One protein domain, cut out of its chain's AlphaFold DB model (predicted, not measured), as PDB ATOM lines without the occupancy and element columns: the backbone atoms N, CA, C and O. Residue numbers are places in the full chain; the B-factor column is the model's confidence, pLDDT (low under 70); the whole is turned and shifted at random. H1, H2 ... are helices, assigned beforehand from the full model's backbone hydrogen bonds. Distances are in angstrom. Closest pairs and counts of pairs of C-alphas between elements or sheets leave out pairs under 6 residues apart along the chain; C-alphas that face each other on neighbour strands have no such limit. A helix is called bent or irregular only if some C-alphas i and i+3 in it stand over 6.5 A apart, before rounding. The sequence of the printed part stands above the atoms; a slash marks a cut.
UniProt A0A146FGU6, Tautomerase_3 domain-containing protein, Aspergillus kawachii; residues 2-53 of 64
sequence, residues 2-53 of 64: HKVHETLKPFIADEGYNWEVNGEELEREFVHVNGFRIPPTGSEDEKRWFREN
ATOM      1  N   HIS A   2     354.755 348.518 226.574       95.44
ATOM      2  CA  HIS A   2     355.942 347.861 227.163       95.44
ATOM      3  C   HIS A   2     355.637 346.611 228.017       95.44
ATOM      4  O   HIS A   2     356.153 345.539 227.718       95.44
ATOM      5  N   LYS A   3     354.713 346.711 228.985       97.38
ATOM      6  CA  LYS A   3     354.319 345.572 229.832       97.38
ATOM      7  C   LYS A   3     353.804 344.367 229.034       97.38
ATOM      8  O   LYS A   3     354.135 343.236 229.361       97.38
ATOM      9  N   VAL A   4     353.024 344.614 227.978       97.19
ATOM     10  CA  VAL A   4     352.502 343.561 227.091       97.19
ATOM     11  C   VAL A   4     353.653 342.850 226.378       97.19
ATOM     12  O   VAL A   4     353.703 341.626 226.383       97.19
ATOM     13  N   HIS A   5     354.622 343.600 225.844       96.50
ATOM     14  CA  HIS A   5     355.794 343.016 225.186       96.50
ATOM     15  C   HIS A   5     356.621 342.160 226.152       96.50
ATOM     16  O   HIS A   5     356.980 341.043 225.805       96.50
ATOM     17  N   GLU A   6     356.900 342.646 227.364       97.69
ATOM     18  CA  GLU A   6     357.673 341.886 228.356       97.69
ATOM     19  C   GLU A   6     356.979 340.590 228.776       97.69
ATOM     20  O   GLU A   6     357.636 339.566 228.938       97.69
ATOM     21  N   THR A   7     355.656 340.624 228.945       98.06
ATOM     22  CA  THR A   7     354.881 339.441 229.329       98.06
ATOM     23  C   THR A   7     354.806 338.412 228.202       98.06
ATOM     24  O   THR A   7     354.889 337.219 228.477       98.06
ATOM     25  N   LEU A   8     354.681 338.849 226.946       97.44
ATOM     26  CA  LEU A   8     354.587 337.950 225.791       97.44
ATOM     27  C   LEU A   8     355.947 337.419 225.322       97.44
ATOM     28  O   LEU A   8     356.019 336.311 224.796       97.44
ATOM     29  N   LYS A   9     357.023 338.197 225.495       97.44
ATOM     30  CA  LYS A   9     358.358 337.906 224.953       97.44
ATOM     31  C   LYS A   9     358.836 336.465 225.214       97.44
ATOM     32  O   LYS A   9     359.218 335.841 224.223       97.44
ATOM     33  N   PRO A  10     358.760 335.905 226.441       98.50
ATOM     34  CA  PRO A  10     359.260 334.554 226.719       98.50
ATOM     35  C   PRO A  10     358.505 333.437 225.993       98.50
ATOM     36  O   PRO A  10     358.998 332.322 225.938       98.50
ATOM     37  N   PHE A  11     357.306 333.717 225.477       97.88
ATOM     38  CA  PHE A  11     356.423 332.721 224.865       97.88
ATOM     39  C   PHE A  11     356.224 332.934 223.358       97.88
ATOM     40  O   PHE A  11     355.626 332.090 222.698       97.88
ATOM     41  N   ILE A  12     356.673 334.075 222.814       97.94
ATOM     42  CA  ILE A  12     356.474 334.443 221.404       97.94
ATOM     43  C   ILE A  12     357.799 334.853 220.759       97.94
ATOM     44  O   ILE A  12     358.309 334.168 219.877       97.94
ATOM     45  N   ALA A  13     358.370 335.980 221.186       97.19
ATOM     46  CA  ALA A  13     359.560 336.521 220.534       97.19
ATOM     47  C   ALA A  13     360.803 335.650 220.785       97.19
ATOM     48  O   ALA A  13     361.576 335.424 219.858       97.19
ATOM     49  N   ASP A  14     360.976 335.128 222.004       98.56
ATOM     50  CA  ASP A  14     362.107 334.252 222.350       98.56
ATOM     51  C   ASP A  14     361.998 332.856 221.713       98.56
ATOM     52  O   ASP A  14     363.015 332.212 221.471       98.56
ATOM     53  N   GLU A  15     360.784 332.434 221.353       98.31
ATOM     54  CA  GLU A  15     360.525 331.214 220.576       98.31
ATOM     55  C   GLU A  15     360.784 331.409 219.065       98.31
ATOM     56  O   GLU A  15     360.728 330.458 218.287       98.31
ATOM     57  N   GLY A  16     361.092 332.638 218.628       98.06
ATOM     58  CA  GLY A  16     361.496 332.948 217.255       98.06
ATOM     59  C   GLY A  16     360.355 333.247 216.277       98.06
ATOM     60  O   GLY A  16     360.582 333.254 215.066       98.06
ATOM     61  N   TYR A  17     359.134 333.507 216.759       98.38
ATOM     62  CA  TYR A  17     358.013 333.877 215.890       98.38
ATOM     63  C   TYR A  17     358.110 335.328 215.390       98.38
ATOM     64  O   TYR A  17     358.486 336.245 216.125       98.38
ATOM     65  N   ASN A  18     357.663 335.559 214.153       98.06
ATOM     66  CA  ASN A  18     357.280 336.898 213.696       98.06
ATOM     67  C   ASN A  18     355.917 337.246 214.301       98.06
ATOM     68  O   ASN A  18     355.017 336.405 214.285       98.06
ATOM     69  N   TRP A  19     355.748 338.458 214.831       96.25
ATOM     70  CA  TRP A  19     354.558 338.779 215.617       96.25
ATOM     71  C   TRP A  19     354.136 340.246 215.515       96.25
ATOM     72  O   TRP A  19     354.933 341.124 215.187       96.25
ATOM     73  N   GLU A  20     352.866 340.484 215.835       96.50
ATOM     74  CA  GLU A  20     352.212 341.789 215.884       96.50
ATOM     75  C   GLU A  20     351.352 341.873 217.153       96.50
ATOM     76  O   GLU A  20     350.827 340.865 217.630       96.50
ATOM     77  N   VAL A  21     351.193 343.081 217.695       95.62
ATOM     78  CA  VAL A  21     350.219 343.367 218.750       95.62
ATOM     79  C   VAL A  21     349.555 344.713 218.491       95.62
ATOM     80  O   VAL A  21     350.223 345.705 218.205       95.62
ATOM     81  N   ASN A  22     348.235 344.749 218.629       95.94
ATOM     82  CA  ASN A  22     347.427 345.959 218.558       95.94
ATOM     83  C   ASN A  22     346.490 346.030 219.775       95.94
ATOM     84  O   ASN A  22     346.379 345.079 220.550       95.94
ATOM     85  N   GLY A  23     345.868 347.188 219.964       94.38
ATOM     86  CA  GLY A  23     344.840 347.399 220.971       94.38
ATOM     87  C   GLY A  23     343.885 348.484 220.501       94.38
ATOM     88  O   GLY A  23     344.317 349.465 219.896       94.38
ATOM     89  N   GLU A  24     342.605 348.294 220.787       95.75
ATOM     90  CA  GLU A  24     341.530 349.217 220.443       95.75
ATOM     91  C   GLU A  24     340.741 349.564 221.706       95.75
ATOM     92  O   GLU A  24     340.608 348.748 222.624       95.75
ATOM     93  N   GLU A  25     340.227 350.788 221.757       95.06
ATOM     94  CA  GLU A  25     339.324 351.226 222.816       95.06
ATOM     95  C   GLU A  25     337.876 350.997 222.372       95.06
ATOM     96  O   GLU A  25     337.503 351.306 221.241       95.06
ATOM     97  N   LEU A  26     337.055 350.462 223.275       91.56
ATOM     98  CA  LEU A  26     335.623 350.260 223.064       91.56
ATOM     99  C   LEU A  26     334.827 351.113 224.050       91.56
ATOM    100  O   LEU A  26     335.249 351.336 225.188       91.56
ATOM    101  N   GLU A  27     333.636 351.539 223.637       92.38
ATOM    102  CA  GLU A  27     332.708 352.234 224.523       92.38
ATOM    103  C   GLU A  27     332.216 351.289 225.630       92.38
ATOM    104  O   GLU A  27     331.494 350.318 225.390       92.38
ATOM    105  N   ARG A  28     332.617 351.584 226.873       88.62
ATOM    106  CA  ARG A  28     332.379 350.724 228.046       88.62
ATOM    107  C   ARG A  28     330.898 350.409 228.278       88.62
ATOM    108  O   ARG A  28     330.591 349.332 228.777       88.62
ATOM    109  N   GLU A  29     329.990 351.315 227.919       87.00
ATOM    110  CA  GLU A  29     328.544 351.153 228.137       87.00
ATOM    111  C   GLU A  29     327.918 350.007 227.331       87.00
ATOM    112  O   GLU A  29     326.870 349.484 227.723       87.00
ATOM    113  N   PHE A  30     328.558 349.585 226.238       89.94
ATOM    114  CA  PHE A  30     328.097 348.457 225.429       89.94
ATOM    115  C   PHE A  30     328.677 347.113 225.881       89.94
ATOM    116  O   PHE A  30     328.185 346.061 225.468       89.94
ATOM    117  N   VAL A  31     329.668 347.113 226.773       90.62
ATOM    118  CA  VAL A  31     330.294 345.885 227.266       90.62
ATOM    119  C   VAL A  31     329.521 345.342 228.465       90.62
ATOM    120  O   VAL A  31     329.334 346.024 229.473       90.62
ATOM    121  N   HIS A  32     329.105 344.083 228.355       90.94
ATOM    122  CA  HIS A  32     328.399 343.364 229.409       90.94
ATOM    123  C   HIS A  32     329.140 342.069 229.746       90.94
ATOM    124  O   HIS A  32     329.610 341.366 228.852       90.94
ATOM    125  N   VAL A  33     329.216 341.734 231.034       93.50
ATOM    126  CA  VAL A  33     329.796 340.485 231.543       93.50
ATOM    127  C   VAL A  33     328.672 339.695 232.199       93.50
ATOM    128  O   VAL A  33     328.043 340.177 233.138       93.50
ATOM    129  N   ASN A  34     328.370 338.508 231.670       93.31
ATOM    130  CA  ASN A  34     327.209 337.698 232.070       93.31
ATOM    131  C   ASN A  34     325.877 338.476 232.035       93.31
ATOM    132  O   ASN A  34     324.995 338.259 232.858       93.31
ATOM    133  N   GLY A  35     325.743 339.406 231.084       90.06
ATOM    134  CA  GLY A  35     324.561 340.263 230.948       90.06
ATOM    135  C   GLY A  35     324.539 341.483 231.874       90.06
ATOM    136  O   GLY A  35     323.701 342.359 231.685       90.06
ATOM    137  N   PHE A  36     325.478 341.609 232.815       91.31
ATOM    138  CA  PHE A  36     325.594 342.783 233.679       91.31
ATOM    139  C   PHE A  36     326.508 343.836 233.057       91.31
ATOM    140  O   PHE A  36     327.570 343.514 232.519       91.31
ATOM    141  N   ARG A  37     326.133 345.114 233.170       91.12
ATOM    142  CA  ARG A  37     327.053 346.227 232.876       91.12
ATOM    143  C   ARG A  37     328.278 346.141 233.785       91.12
ATOM    144  O   ARG A  37     328.197 345.562 234.859       91.12
ATOM    145  N   ILE A  38     329.404 346.732 233.398       93.12
ATOM    146  CA  ILE A  38     330.592 346.780 234.266       93.12
ATOM    147  C   ILE A  38     330.469 347.975 235.231       93.12
ATOM    148  O   ILE A  38     330.231 349.087 234.744       93.12
ATOM    149  N   PRO A  39     330.652 347.799 236.557       93.31
ATOM    150  CA  PRO A  39     330.607 348.899 237.522       93.31
ATOM    151  C   PRO A  39     331.521 350.080 237.155       93.31
ATOM    152  O   PRO A  39     332.538 349.881 236.477       93.31
ATOM    153  N   PRO A  40     331.220 351.316 237.600       92.69
ATOM    154  CA  PRO A  40     332.117 352.446 237.445       92.69
ATOM    155  C   PRO A  40     333.448 352.156 238.123       92.69
ATOM    156  O   PRO A  40     333.488 351.574 239.214       92.69
ATOM    157  N   THR A  41     334.525 352.612 237.498       93.94
ATOM    158  CA  THR A  41     335.876 352.472 238.031       93.94
ATOM    159  C   THR A  41     335.971 353.071 239.436       93.94
ATOM    160  O   THR A  41     335.557 354.208 239.668       93.94
ATOM    161  N   GLY A  42     336.513 352.310 240.383       94.88
ATOM    162  CA  GLY A  42     336.696 352.697 241.781       94.88
ATOM    163  C   GLY A  42     335.455 352.570 242.670       94.88
ATOM    164  O   GLY A  42     335.558 352.833 243.872       94.88
ATOM    165  N   SER A  43     334.304 352.163 242.121       95.19
ATOM    166  CA  SER A  43     333.071 351.956 242.892       95.19
ATOM    167  C   SER A  43     333.180 350.782 243.873       95.19
ATOM    168  O   SER A  43     333.991 349.870 243.706       95.19
ATOM    169  N   GLU A  44     332.331 350.774 244.904       96.00
ATOM    170  CA  GLU A  44     332.256 349.642 245.838       96.00
ATOM    171  C   GLU A  44     331.782 348.351 245.158       96.00
ATOM    172  O   GLU A  44     332.203 347.263 245.552       96.00
ATOM    173  N   ASP A  45     330.977 348.466 244.100       95.38
ATOM    174  CA  ASP A  45     330.546 347.337 243.279       95.38
ATOM    175  C   ASP A  45     331.702 346.765 242.441       95.38
ATOM    176  O   ASP A  45     331.858 345.547 242.395       95.38
ATOM    177  N   GLU A  46     332.579 347.603 241.866       95.94
ATOM    178  CA  GLU A  46     333.802 347.122 241.195       95.94
ATOM    179  C   GLU A  46     334.711 346.385 242.185       95.94
ATOM    180  O   GLU A  46     335.210 345.296 241.900       95.94
ATOM    181  N   LYS A  47     334.886 346.939 243.391       97.69
ATOM    182  CA  LYS A  47     335.671 346.285 244.446       97.69
ATOM    183  C   LYS A  47     335.026 344.980 244.910       97.69
ATOM    184  O   LYS A  47     335.753 344.056 245.272       97.69
ATOM    185  N   ARG A  48     333.690 344.885 244.925       96.62
ATOM    186  CA  ARG A  48     332.971 343.632 245.200       96.62
ATOM    187  C   ARG A  48     333.277 342.598 244.118       96.62
ATOM    188  O   ARG A  48     333.780 341.537 244.471       96.62
ATOM    189  N   TRP A  49     333.090 342.945 242.842       96.75
ATOM    190  CA  TRP A  49     333.419 342.073 241.705       96.75
ATOM    191  C   TRP A  49     334.869 341.592 241.759       96.75
ATOM    192  O   TRP A  49     335.133 340.414 241.555       96.75
ATOM    193  N   PHE A  50     335.812 342.478 242.091       97.94
ATOM    194  CA  PHE A  50     337.221 342.118 242.246       97.94
ATOM    195  C   PHE A  50     337.454 341.103 243.374       97.94
ATOM    196  O   PHE A  50     338.189 340.136 243.186       97.94
ATOM    197  N   ARG A  51     336.844 341.307 244.550       98.25
ATOM    198  CA  ARG A  51     337.008 340.403 245.702       98.25
ATOM    199  C   ARG A  51     336.365 339.038 245.477       98.25
ATOM    200  O   ARG A  51     336.922 338.038 245.915       98.25
ATOM    201  N   GLU A  52     335.197 339.015 244.847       97.94
ATOM    202  CA  GLU A  52     334.434 337.791 244.566       97.94
ATOM    203  C   GLU A  52     334.940 337.084 243.302       97.94
ATOM    204  O   GLU A  52     334.706 335.892 243.128       97.94
ATOM    205  N   ASN A  53     335.677 337.804 242.450       97.50
ATOM    206  CA  ASN A  53     336.093 337.371 241.118       97.50
ATOM    207  C   ASN A  53     334.904 336.883 240.264       97.50
ATOM    208  O   ASN A  53     335.023 335.940 239.483       97.50
TER     209      ASN A  53
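This is residues 2 to 53 of the 64 residues of the protein "Tautomerase_3 domain-containing protein" of Aspergillus kawachii (UniProt A0A146FGU6). What shape is this? With little regular structure, it is an open chain with two short helices, H1 and H2, far apart toward its ends and the long link of residues 12 to 43 between them. What is it made of? Of 52 printed residues, under half, 19, are in H1, then H2; there is no named strand, and the class is all helix. It is extended, with radius of gyration of the C-alphas 16.4 A and spans of 43 by 24 by 20 A.

Do the helices meet? H1, residues 2 to 11, and H2, residues 44 to 52, are apart. What of their backbones? Every O i to N i+4 pair is within hydrogen-bond range in H2, 4 of 6 in H1.

Where is H1? It runs 15.3 A from C-alpha 2 at (355.942, 347.861, 227.163) and is irregular: C-alphas 7 and 10 are 7.1 A apart. Where is H2? It runs 12.1 A to C-alpha 52 at (334.434, 337.791, 244.566).

How large is it? The farthest C-alphas, of Gly 16 and Glu 44, are 44.2 A apart. Any cut or low confidence? The printed part has no cut, and no printed residue is under 70 in pLDDT.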